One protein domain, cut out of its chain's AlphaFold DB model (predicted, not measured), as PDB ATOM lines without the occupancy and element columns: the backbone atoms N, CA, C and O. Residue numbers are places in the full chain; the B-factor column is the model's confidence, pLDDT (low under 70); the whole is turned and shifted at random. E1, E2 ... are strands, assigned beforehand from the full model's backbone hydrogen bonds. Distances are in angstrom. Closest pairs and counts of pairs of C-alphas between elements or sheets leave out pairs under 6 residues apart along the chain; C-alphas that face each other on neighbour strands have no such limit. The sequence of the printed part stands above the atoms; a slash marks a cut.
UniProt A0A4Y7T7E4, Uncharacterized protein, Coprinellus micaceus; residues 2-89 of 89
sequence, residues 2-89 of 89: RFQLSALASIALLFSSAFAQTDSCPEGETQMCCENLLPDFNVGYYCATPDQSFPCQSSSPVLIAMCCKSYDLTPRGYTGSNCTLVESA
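This is residues 2 to 89 of the 89 residues of an uncharacterized protein of Coprinellus micaceus (UniProt A0A4Y7T7E4). With little regular structure, this is a small closed barrel of four antiparallel strands and a long tail, residues 2 to 20, that sticks out. The printed part has 88 residues, 34 of them in E1, E2, E3 and E4 along the chain: all strand. The whole is extended, radius of gyration of the C-alphas 21.1 A, spanning 85 by 26 by 23 A.

Find C-alpha 30 at (139.453, -77.303, -76.273), where E1, residues 30 to 38, 17.2 A, begins. E2 is residues 43 to 47, 10.1 A; E3, residues 64 to 74, 18.9 A. E4, residues 77 to 85, runs 19.3 A to C-alpha 85 at (146.834, -68.220, -73.152).

Round the ring run E1, E2, E4, E3 and back to E1. Within hydrogen-bond range, look for N 38 and O 43 in hairpin E1 and E2, 2.8 A; N 44 and O 80 between E2 and E4, 2.9 A; N 81 and O 70 in hairpin E3 and E4, 2.8 A; N 30 and O 68 between E3 and E1, 2.8 A.

The farthest C-alphas, of Arg 2 and Pro 75, are 85.7 A apart. The printed part has no cut; E2 to E3 is a long link. pLDDT is under 70 at residues 2 to 23, 58 to 61 and 87 to 89.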
ATOM      1  N   ARG A   2     200.601 -89.281 -47.147       45.47
ATOM      2  CA  ARG A   2     199.721 -89.939 -48.136       45.47
ATOM      3  C   ARG A   2     198.507 -90.714 -47.604       45.47
ATOM      4  O   ARG A   2     198.657 -91.510 -46.697       45.47
ATOM      5  N   PHE A   3     197.303 -90.596 -48.159       46.47
ATOM      6  CA  PHE A   3     196.626 -89.615 -49.028       46.47
ATOM      7  C   PHE A   3     195.211 -90.211 -49.223       46.47
ATOM      8  O   PHE A   3     195.128 -91.408 -49.475       46.47
ATOM      9  N   GLN A   4     194.169 -89.367 -49.231       51.38
ATOM     10  CA  GLN A   4     193.003 -89.512 -50.126       51.38
ATOM     11  C   GLN A   4     191.974 -90.641 -49.832       51.38
ATOM     12  O   GLN A   4     192.302 -91.655 -49.246       51.38
ATOM     13  N   LEU A   5     190.685 -90.553 -50.177       53.31
ATOM     14  CA  LEU A   5     189.936 -89.630 -51.032       53.31
ATOM     15  C   LEU A   5     188.424 -89.851 -50.795       53.31
ATOM     16  O   LEU A   5     187.995 -90.975 -50.558       53.31
ATOM     17  N   SER A   6     187.658 -88.772 -50.984       50.03
ATOM     18  CA  SER A   6     186.297 -88.706 -51.560       50.03
ATOM     19  C   SER A   6     185.137 -89.433 -50.860       50.03
ATOM     20  O   SER A   6     185.073 -90.652 -50.844       50.03
ATOM     21  N   ALA A   7     184.196 -88.739 -50.215       49.44
ATOM     22  CA  ALA A   7     183.263 -87.710 -50.711       49.44
ATOM     23  C   ALA A   7     181.899 -88.283 -51.145       49.44
ATOM     24  O   ALA A   7     181.784 -88.989 -52.136       49.44
ATOM     25  N   LEU A   8     180.882 -87.829 -50.401       51.84
ATOM     26  CA  LEU A   8     179.593 -87.337 -50.892       51.84
ATOM     27  C   LEU A   8     178.671 -88.354 -51.581       51.84
ATOM     28  O   LEU A   8     178.442 -88.316 -52.785       51.84
ATOM     29  N   ALA A   9     178.016 -89.177 -50.761       54.41
ATOM     30  CA  ALA A   9     176.726 -89.766 -51.102       54.41
ATOM     31  C   ALA A   9     175.614 -88.772 -50.736       54.41
ATOM     32  O   ALA A   9     175.269 -88.657 -49.565       54.41
ATOM     33  N   SER A  10     175.086 -88.029 -51.709       51.25
ATOM     34  CA  SER A  10     173.768 -87.370 -51.646       51.25
ATOM     35  C   SER A  10     173.415 -86.837 -53.034       51.25
ATOM     36  O   SER A  10     173.538 -85.649 -53.315       51.25
ATOM     37  N   ILE A  11     172.999 -87.731 -53.931       61.38
ATOM     38  CA  ILE A  11     172.330 -87.329 -55.170       61.38
ATOM     39  C   ILE A  11     170.870 -87.071 -54.789       61.38
ATOM     40  O   ILE A  11     170.034 -87.970 -54.809       61.38
ATOM     41  N   ALA A  12     170.589 -85.844 -54.350       58.41
ATOM     42  CA  ALA A  12     169.230 -85.343 -54.238       58.41
ATOM     43  C   ALA A  12     168.716 -85.106 -55.664       58.41
ATOM     44  O   ALA A  12     169.073 -84.124 -56.313       58.41
ATOM     45  N   LEU A  13     167.922 -86.052 -56.166       55.56
ATOM     46  CA  LEU A  13     167.125 -85.896 -57.377       55.56
ATOM     47  C   LEU A  13     166.094 -84.791 -57.125       55.56
ATOM     48  O   LEU A  13     164.994 -85.035 -56.632       55.56
ATOM     49  N   LEU A  14     166.484 -83.556 -57.425       53.16
ATOM     50  CA  LEU A  14     165.565 -82.447 -57.615       53.16
ATOM     51  C   LEU A  14     164.737 -82.764 -58.861       53.16
ATOM     52  O   LEU A  14     165.158 -82.516 -59.988       53.16
ATOM     53  N   PHE A  15     163.563 -83.355 -58.646       55.03
ATOM     54  CA  PHE A  15     162.492 -83.382 -59.631       55.03
ATOM     55  C   PHE A  15     161.963 -81.955 -59.783       55.03
ATOM     56  O   PHE A  15     160.944 -81.577 -59.213       55.03
ATOM     57  N   SER A  16     162.698 -81.140 -60.534       45.50
ATOM     58  CA  SER A  16     162.149 -79.934 -61.131       45.50
ATOM     59  C   SER A  16     161.165 -80.404 -62.195       45.50
ATOM     60  O   SER A  16     161.574 -80.815 -63.280       45.50
ATOM     61  N   SER A  17     159.872 -80.407 -61.876       44.84
ATOM     62  CA  SER A  17     158.820 -80.488 -62.885       44.84
ATOM     63  C   SER A  17     158.929 -79.236 -63.750       44.84
ATOM     64  O   SER A  17     158.335 -78.199 -63.455       44.84
ATOM     65  N   ALA A  18     159.767 -79.310 -64.782       47.00
ATOM     66  CA  ALA A  18     159.689 -78.410 -65.911       47.00
ATOM     67  C   ALA A  18     158.262 -78.541 -66.442       47.00
ATOM     68  O   ALA A  18     157.846 -79.639 -66.815       47.00
ATOM     69  N   PHE A  19     157.493 -77.456 -66.391       46.88
ATOM     70  CA  PHE A  19     156.228 -77.367 -67.101       46.88
ATOM     71  C   PHE A  19     156.555 -77.646 -68.566       46.88
ATOM     72  O   PHE A  19     157.182 -76.828 -69.237       46.88
ATOM     73  N   ALA A  20     156.252 -78.861 -69.018       41.94
ATOM     74  CA  ALA A  20     156.381 -79.218 -70.412       41.94
ATOM     75  C   ALA A  20     155.426 -78.297 -71.164       41.94
ATOM     76  O   ALA A  20     154.218 -78.339 -70.934       41.94
ATOM     77  N   GLN A  21     155.985 -77.431 -72.003       50.09
ATOM     78  CA  GLN A  21     155.231 -76.634 -72.954       50.09
ATOM     79  C   GLN A  21     154.437 -77.611 -73.798       50.09
ATOM     80  O   GLN A  21     154.999 -78.360 -74.594       50.09
ATOM     81  N   THR A  22     153.157 -77.729 -73.491       51.38
ATOM     82  CA  THR A  22     152.342 -78.748 -74.117       51.38
ATOM     83  C   THR A  22     151.713 -78.086 -75.332       51.38
ATOM     84  O   THR A  22     150.930 -77.153 -75.187       51.38
ATOM     85  N   ASP A  23     152.028 -78.583 -76.528       60.38
ATOM     86  CA  ASP A  23     151.323 -78.288 -77.790       60.38
ATOM     87  C   ASP A  23     149.823 -78.674 -77.758       60.38
ATOM     88  O   ASP A  23     149.130 -78.664 -78.778       60.38
ATOM     89  N   SER A  24     149.307 -79.044 -76.586       71.62
ATOM     90  CA  SER A  24     147.970 -79.552 -76.342       71.62
ATOM     91  C   SER A  24     147.404 -78.977 -75.051       71.62
ATOM     92  O   SER A  24     148.107 -78.842 -74.051       71.62
ATOM     93  N   CYS A  25     146.107 -78.703 -75.062       83.94
ATOM     94  CA  CYS A  25     145.380 -78.252 -73.885       83.94
ATOM     95  C   CYS A  25     145.229 -79.360 -72.832       83.94
ATOM     96  O   CYS A  25     145.270 -80.546 -73.179       83.94
ATOM     97  N   PRO A  26     145.072 -79.003 -71.543       84.38
ATOM     98  CA  PRO A  26     144.784 -79.983 -70.502       84.38
ATOM     99  C   PRO A  26     143.471 -80.720 -70.795       84.38
ATOM    100  O   PRO A  26     142.607 -80.240 -71.530       84.38
ATOM    101  N   GLU A  27     143.312 -81.904 -70.202       83.75
ATOM    102  CA  GLU A  27     142.129 -82.733 -70.428       83.75
ATOM    103  C   GLU A  27     140.836 -81.968 -70.082       83.75
ATOM    104  O   GLU A  27     140.722 -81.342 -69.024       83.75
ATOM    105  N   GLY A  28     139.861 -82.010 -70.994       84.88
ATOM    106  CA  GLY A  28     138.597 -81.284 -70.854       84.88
ATOM    107  C   GLY A  28     138.649 -79.809 -71.267       84.88
ATOM    108  O   GLY A  28     137.672 -79.097 -71.048       84.88
ATOM    109  N   GLU A  29     139.752 -79.340 -71.855       89.81
ATOM    110  CA  GLU A  29     139.827 -78.055 -72.553       89.81
ATOM    111  C   GLU A  29     139.980 -78.254 -74.059       89.81
ATOM    112  O   GLU A  29     140.623 -79.192 -74.529       89.81
ATOM    113  N   THR A  30     139.385 -77.340 -74.817       89.38
ATOM    114  CA  THR A  30     139.453 -77.303 -76.273       89.38
ATOM    115  C   THR A  30     140.539 -76.343 -76.716       89.38
ATOM    116  O   THR A  30     140.630 -75.199 -76.260       89.38
ATOM    117  N   GLN A  31     141.327 -76.816 -77.671       88.62
ATOM    118  CA  GLN A  31     142.360 -76.045 -78.329       88.62
ATOM    119  C   GLN A  31     141.741 -75.055 -79.312       88.62
ATOM    120  O   GLN A  31     141.005 -75.436 -80.222       88.62
ATOM    121  N   MET A  32     142.016 -73.771 -79.109       89.31
ATOM    122  CA  MET A  32     141.402 -72.680 -79.853       89.31
ATOM    123  C   MET A  32     142.473 -71.700 -80.328       89.31
ATOM    124  O   MET A  32     143.433 -71.395 -79.623       89.31
ATOM    125  N   CYS A  33     142.287 -71.182 -81.537       89.56
ATOM    126  CA  CYS A  33     143.131 -70.147 -82.123       89.56
ATOM    127  C   CYS A  33     142.285 -68.899 -82.333       89.56
ATOM    128  O   CYS A  33     141.419 -68.912 -83.205       89.56
ATOM    129  N   CYS A  34     142.507 -67.846 -81.548       88.94
ATOM    130  CA  CYS A  34     141.667 -66.645 -81.579       88.94
ATOM    131  C   CYS A  34     142.483 -65.376 -81.768       88.94
ATOM    132  O   CYS A  34     143.624 -65.298 -81.331       88.94
ATOM    133  N   GLU A  35     141.893 -64.358 -82.387       89.38
ATOM    134  CA  GLU A  35     142.582 -63.078 -82.597       89.38
ATOM    135  C   GLU A  35     142.854 -62.338 -81.284       89.38
ATOM    136  O   GLU A  35     143.857 -61.643 -81.162       89.38
ATOM    137  N   ASN A  36     141.948 -62.453 -80.308       86.94
ATOM    138  CA  ASN A  36     142.034 -61.721 -79.047       86.94
ATOM    139  C   ASN A  36     141.436 -62.509 -77.879       86.94
ATOM    140  O   ASN A  36     140.506 -63.299 -78.057       86.94
ATOM    141  N   LEU A  37     141.924 -62.210 -76.673       87.88
ATOM    142  CA  LEU A  37     141.348 -62.629 -75.397       87.88
ATOM    143  C   LEU A  37     140.812 -61.389 -74.671       87.88
ATOM    144  O   LEU A  37     141.575 -60.460 -74.416       87.88
ATOM    145  N   LEU A  38     139.525 -61.367 -74.319       87.12
ATOM    146  CA  LEU A  38     138.983 -60.366 -73.396       87.12
ATOM    147  C   LEU A  38     139.396 -60.740 -71.963       87.12
ATOM    148  O   LEU A  38     138.849 -61.712 -71.430       87.12
ATOM    149  N   PRO A  39     140.319 -59.996 -71.326       77.88
ATOM    150  CA  PRO A  39     140.909 -60.393 -70.047       77.88
ATOM    151  C   PRO A  39     139.900 -60.369 -68.894       77.88
ATOM    152  O   PRO A  39     139.969 -61.216 -68.010       77.88
ATOM    153  N   ASP A  40     138.922 -59.460 -68.919       81.31
ATOM    154  CA  ASP A  40     137.909 -59.346 -67.859       81.31
ATOM    155  C   ASP A  40     136.989 -60.572 -67.763       81.31
ATOM    156  O   ASP A  40     136.427 -60.855 -66.706       81.31
ATOM    157  N   PHE A  41     136.834 -61.314 -68.864       84.31
ATOM    158  CA  PHE A  41     135.887 -62.429 -68.962       84.31
ATOM    159  C   PHE A  41     136.547 -63.754 -69.353       84.31
ATOM    160  O   PHE A  41     135.874 -64.783 -69.368       84.31
ATOM    161  N   ASN A  42     137.847 -63.745 -69.667       89.19
ATOM    162  CA  ASN A  42     138.568 -64.874 -70.252       89.19
ATOM    163  C   ASN A  42     137.829 -65.447 -71.471       89.19
ATOM    164  O   ASN A  42     137.596 -66.652 -71.559       89.19
ATOM    165  N   VAL A  43     137.401 -64.575 -72.388       90.19
ATOM    166  CA  VAL A  43     136.668 -64.978 -73.599       90.19
ATOM    167  C   VAL A  43     137.527 -64.728 -74.832       90.19
ATOM    168  O   VAL A  43     137.935 -63.593 -75.082       90.19
ATOM    169  N   GLY A  44     137.791 -65.785 -75.597       89.69
ATOM    170  CA  GLY A  44     138.447 -65.711 -76.899       89.69
ATOM    171  C   GLY A  44     137.457 -65.262 -77.973       89.69
ATOM    172  O   GLY A  44     136.380 -65.848 -78.095       89.69
ATOM    173  N   TYR A  45     137.806 -64.236 -78.753       88.44
ATOM    174  CA  TYR A  45     136.968 -63.707 -79.838       88.44
ATOM    175  C   TYR A  45     137.609 -63.894 -81.205       88.44
ATOM    176  O   TYR A  45     138.832 -63.852 -81.337       88.44
ATOM    177  N   TYR A  46     136.748 -64.034 -82.219       88.38
ATOM    178  CA  TYR A  46     137.142 -64.290 -83.606       88.38
ATOM    179  C   TYR A  46     138.079 -65.497 -83.684       88.38
ATOM    180  O   TYR A  46     139.209 -65.428 -84.161       88.38
ATOM    181  N   CYS A  47     137.603 -66.605 -83.122       88.50
ATOM    182  CA  CYS A  47     138.332 -67.853 -83.120       88.50
ATOM    183  C   CYS A  47     138.136 -68.597 -84.441       88.50
ATOM    184  O   CYS A  47     137.059 -68.562 -85.049       88.50
ATOM    185  N   ALA A  48     139.178 -69.310 -84.858       87.12
ATOM    186  CA  ALA A  48     139.068 -70.366 -85.848       87.12
ATOM    187  C   ALA A  48     138.169 -71.500 -85.322       87.12
ATOM    188  O   ALA A  48     137.712 -71.493 -84.176       87.12
ATOM    189  N   THR A  49     137.915 -72.488 -86.175       87.69
ATOM    190  CA  THR A  49     137.263 -73.736 -85.765       87.69
ATOM    191  C   THR A  49     137.960 -74.350 -84.546       87.69
ATOM    192  O   THR A  49     139.170 -74.197 -84.422       87.69
ATOM    193  N   PRO A  50     137.242 -75.041 -83.647       86.00
ATOM    194  CA  PRO A  50     137.851 -75.719 -82.502       86.00
ATOM    195  C   PRO A  50     138.821 -76.831 -82.939       86.00
ATOM    196  O   PRO A  50     138.813 -77.254 -84.100       86.00
ATOM    197  N   ASP A  51     139.658 -77.282 -82.002       82.81
ATOM    198  CA  ASP A  51     140.600 -78.402 -82.149       82.81
ATOM    199  C   ASP A  51     141.604 -78.230 -83.304       82.81
ATOM    200  O   ASP A  51     141.960 -79.177 -84.009       82.81
ATOM    201  N   GLN A  52     142.072 -76.996 -83.524       78.19
ATOM    202  CA  GLN A  52     143.187 -76.749 -84.445       78.19
ATOM    203  C   GLN A  52     144.501 -77.196 -83.822       78.19
ATOM    204  O   GLN A  52     144.724 -77.024 -82.627       78.19
ATOM    205  N   SER A  53     145.417 -77.669 -84.659       75.38
ATOM    206  CA  SER A  53     146.800 -77.900 -84.252       75.38
ATOM    207  C   SER A  53     147.472 -76.604 -83.780       75.38
ATOM    208  O   SER A  53     147.357 -75.570 -84.444       75.38
ATOM    209  N   PHE A  54     148.224 -76.673 -82.677       74.75
ATOM    210  CA  PHE A  54     149.209 -75.647 -82.327       74.75
ATOM    211  C   PHE A  54     150.559 -75.887 -83.016       74.75
ATOM    212  O   PHE A  54     150.871 -77.020 -83.389       74.75
ATOM    213  N   PRO A  55     151.357 -74.816 -83.188       74.44
ATOM    214  CA  PRO A  55     150.973 -73.409 -83.018       74.44
ATOM    215  C   PRO A  55     149.957 -72.971 -84.085       74.44
ATOM    216  O   PRO A  55     149.888 -73.554 -85.166       74.44
ATOM    217  N   CYS A  56     149.157 -71.946 -83.780       81.75
ATOM    218  CA  CYS A  56     148.131 -71.452 -84.697       81.75
ATOM    219  C   CYS A  56     148.746 -71.061 -86.046       81.75
ATOM    220  O   CYS A  56     149.515 -70.106 -86.143       81.75
ATOM    221  N   GLN A  57     148.392 -71.798 -87.099       70.81
ATOM    222  CA  GLN A  57     148.901 -71.556 -88.446       70.81
ATOM    223  C   GLN A  57     148.135 -70.403 -89.107       70.81
ATOM    224  O   GLN A  57     147.301 -70.618 -89.981       70.81
ATOM    225  N   SER A  58     148.388 -69.165 -88.679       64.31
ATOM    226  CA  SER A  58     147.847 -67.977 -89.346       64.31
ATOM    227  C   SER A  58     148.891 -66.873 -89.449       64.31
ATOM    228  O   SER A  58     149.459 -66.435 -88.452       64.31
ATOM    229  N   SER A  59     149.133 -66.418 -90.679       60.66
ATOM    230  CA  SER A  59     150.027 -65.301 -90.996       60.66
ATOM    231  C   SER A  59     149.314 -63.942 -90.980       60.66
ATOM    232  O   SER A  59     149.974 -62.907 -90.874       60.66
ATOM    233  N   SER A  60     147.978 -63.917 -91.072       61.59
ATOM    234  CA  SER A  60     147.160 -62.714 -90.881       61.59
ATOM    235  C   SER A  60     145.662 -63.055 -90.848       61.59
ATOM    236  O   SER A  60     145.172 -63.616 -91.829       61.59
ATOM    237  N   PRO A  61     144.915 -62.688 -89.791       68.06
ATOM    238  CA  PRO A  61     145.375 -62.046 -88.556       68.06
ATOM    239  C   PRO A  61     146.248 -62.987 -87.713       68.06
ATOM    240  O   PRO A  61     146.185 -64.207 -87.863       68.06
ATOM    241  N   VAL A  62     147.098 -62.420 -86.852       79.69
ATOM    242  CA  VAL A  62     147.886 -63.211 -85.896       79.69
ATOM    243  C   VAL A  62     146.907 -63.848 -84.916       79.69
ATOM    244  O   VAL A  62     146.237 -63.143 -84.167       79.69
ATOM    245  N   LEU A  63     146.799 -65.174 -84.963       83.19
ATOM    246  CA  LEU A  63     145.958 -65.928 -84.044       83.19
ATOM    247  C   LEU A  63     146.787 -66.374 -82.848       83.19
ATOM    248  O   LEU A  63     147.902 -66.873 -82.988       83.19
ATOM    249  N   ILE A  64     146.206 -66.203 -81.673       86.38
ATOM    250  CA  ILE A  64     146.787 -66.542 -80.390       86.38
ATOM    251  C   ILE A  64     146.276 -67.924 -79.993       86.38
ATOM    252  O   ILE A  64     145.066 -68.177 -79.984       86.38
ATOM    253  N   ALA A  65     147.215 -68.809 -79.676       87.56
ATOM    254  CA  ALA A  65     146.935 -70.131 -79.146       87.56
ATOM    255  C   ALA A  65     146.358 -70.009 -77.732       87.56
ATOM    256  O   ALA A  65     146.946 -69.373 -76.855       87.56
ATOM    257  N   MET A  66     145.191 -70.606 -77.509       89.06
ATOM    258  CA  MET A  66     144.542 -70.614 -76.205       89.06
ATOM    259  C   MET A  66     143.794 -71.915 -75.935       89.06
ATOM    260  O   MET A  66     143.289 -72.571 -76.844       89.06
ATOM    261  N   CYS A  67     143.705 -72.263 -74.659       90.44
ATOM    262  CA  CYS A  67     142.933 -73.398 -74.179       90.44
ATOM    263  C   CYS A  67     141.666 -72.897 -73.508       90.44
ATOM    264  O   CYS A  67     141.742 -72.122 -72.558       90.44
ATOM    265  N   CYS A  68     140.508 -73.301 -74.022       91.50
ATOM    266  CA  CYS A  68     139.203 -72.841 -73.553       91.50
ATOM    267  C   CYS A  68     138.395 -74.005 -72.982       91.50
ATOM    268  O   CYS A  68     138.351 -75.079 -73.574       91.50
ATOM    269  N   LYS A  69     137.688 -73.797 -71.867       92.75
ATOM    270  CA  LYS A  69     136.809 -74.832 -71.279       92.75
ATOM    271  C   LYS A  69     135.627 -75.201 -72.167       92.75
ATOM    272  O   LYS A  69     135.087 -76.295 -72.067       92.75
ATOM    273  N   SER A  70     135.166 -74.252 -72.968       92.12
ATOM    274  CA  SER A  70     134.053 -74.436 -73.893       92.12
ATOM    275  C   SER A  70     134.175 -73.453 -75.046       92.12
ATOM    276  O   SER A  70     134.907 -72.463 -74.957       92.12
ATOM    277  N   TYR A  71     133.455 -73.727 -76.123       92.25
ATOM    278  CA  TYR A  71     133.346 -72.837 -77.264       92.25
ATOM    279  C   TYR A  71     131.902 -72.795 -77.749       92.25
ATOM    280  O   TYR A  71     131.156 -73.762 -77.612       92.25
ATOM    281  N   ASP A  72     131.548 -71.680 -78.371       93.06
ATOM    282  CA  ASP A  72     130.249 -71.463 -78.985       93.06
ATOM    283  C   ASP A  72     130.436 -70.938 -80.405       93.06
ATOM    284  O   ASP A  72     131.336 -70.142 -80.688       93.06
ATOM    285  N   LEU A  73     129.564 -71.377 -81.313       91.62
ATOM    286  CA  LEU A  73     129.461 -70.788 -82.642       91.62
ATOM    287  C   LEU A  73     128.437 -69.654 -82.595       91.62
ATOM    288  O   LEU A  73     127.234 -69.882 -82.476       91.62
ATOM    289  N   THR A  74     128.918 -68.424 -82.719       87.19
ATOM    290  CA  THR A  74     128.072 -67.230 -82.791       87.19
ATOM    291  C   THR A  74     127.892 -66.792 -84.248       87.19
ATOM    292  O   THR A  74     128.682 -67.175 -85.114       87.19
ATOM    293  N   PRO A  75     126.926 -65.905 -84.557       86.44
ATOM    294  CA  PRO A  75     126.824 -65.298 -85.888       86.44
ATOM    295  C   PRO A  75     128.085 -64.541 -86.341       86.44
ATOM    296  O   PRO A  75     128.203 -64.207 -87.515       86.44
ATOM    297  N   ARG A  76     129.013 -64.237 -85.421       80.44
ATOM    298  CA  ARG A  76     130.285 -63.552 -85.691       80.44
ATOM    299  C   ARG A  76     131.482 -64.508 -85.808       80.44
ATOM    300  O   ARG A  76     132.601 -64.032 -85.959       80.44
ATOM    301  N   GLY A  77     131.255 -65.820 -85.743       86.12
ATOM    302  CA  GLY A  77     132.296 -66.850 -85.725       86.12
ATOM    303  C   GLY A  77     132.381 -67.576 -84.384       86.12
ATOM    304  O   GLY A  77     131.503 -67.431 -83.525       86.12
ATOM    305  N   TYR A  78     133.432 -68.375 -84.212       91.06
ATOM    306  CA  TYR A  78     133.653 -69.098 -82.965       91.06
ATOM    307  C   TYR A  78     134.136 -68.154 -81.864       91.06
ATOM    308  O   TYR A  78     134.935 -67.242 -82.094       91.06
ATOM    309  N   THR A  79     133.653 -68.405 -80.654       92.75
ATOM    310  CA  THR A  79     134.120 -67.769 -79.423       92.75
ATOM    311  C   THR A  79     134.465 -68.845 -78.412       92.75
ATOM    312  O   THR A  79     133.751 -69.840 -78.312       92.75
ATOM    313  N   GLY A  80     135.541 -68.652 -77.658       92.50
ATOM    314  CA  GLY A  80     135.919 -69.538 -76.560       92.50
ATOM    315  C   GLY A  80     135.574 -68.916 -75.212       92.50
ATOM    316  O   GLY A  80     135.750 -67.715 -75.036       92.50
ATOM    317  N   SER A  81     135.132 -69.725 -74.254       93.19
ATOM    318  CA  SER A  81     134.802 -69.293 -72.894       93.19
ATOM    319  C   SER A  81     135.761 -69.907 -71.878       93.19
ATOM    320  O   SER A  81     136.094 -71.092 -71.959       93.19
ATOM    321  N   ASN A  82     136.156 -69.104 -70.885       92.50
ATOM    322  CA  ASN A  82     137.136 -69.472 -69.861       92.50
ATOM    323  C   ASN A  82     138.468 -69.926 -70.490       92.50
ATOM    324  O   ASN A  82     138.954 -71.027 -70.244       92.50
ATOM    325  N   CYS A  83     138.993 -69.081 -71.374       90.31
ATOM    326  CA  CYS A  83     140.214 -69.323 -72.123       90.31
ATOM    327  C   CYS A  83     141.458 -68.871 -71.363       90.31
ATOM    328  O   CYS A  83     141.466 -67.813 -70.733       90.31
ATOM    329  N   THR A  84     142.532 -69.638 -71.496       89.38
ATOM    330  CA  THR A  84     143.869 -69.304 -71.006       89.38
ATOM    331  C   THR A  84     144.853 -69.267 -72.168       89.38
ATOM    332  O   THR A  84     144.726 -70.031 -73.123       89.38
ATOM    333  N   LEU A  85     145.808 -68.338 -72.119       86.06
ATOM    334  CA  LEU A  85     146.834 -68.220 -73.152       86.06
ATOM    335  C   LEU A  85     147.798 -69.401 -73.071       86.06
ATOM    336  O   LEU A  85     148.280 -69.733 -71.989       86.06
ATOM    337  N   VAL A  86     148.111 -69.987 -74.223       80.62
ATOM    338  CA  VAL A  86     149.214 -70.938 -74.344       80.62
ATOM    339  C   VAL A  86     150.436 -70.152 -74.779       80.62
ATOM    340  O   VAL A  86     150.500 -69.634 -75.891       80.62
ATOM    341  N   GLU A  87     151.379 -69.992 -73.855       60.66
ATOM    342  CA  GLU A  87     152.618 -69.268 -74.106       60.66
ATOM    343  C   GLU A  87     153.508 -70.111 -75.035       60.66
ATOM    344  O   GLU A  87     154.130 -71.093 -74.624       60.66
ATOM    345  N   SER A  88     153.514 -69.760 -76.321       50.59
ATOM    346  CA  SER A  88     154.473 -70.276 -77.297       50.59
ATOM    347  C   SER A  88     155.876 -69.786 -76.901       50.59
ATOM    348  O   SER A  88     156.071 -68.570 -76.848       50.59
ATOM    349  N   ALA A  89     156.836 -70.681 -76.609       40.72
ATOM    350  CA  ALA A  89     158.253 -70.266 -76.524       40.72
ATOM    351  C   ALA A  89     158.832 -69.959 -77.903       40.72
ATOM    352  O   ALA A  89     158.374 -70.580 -78.890       40.72
TER     353      ALA A  89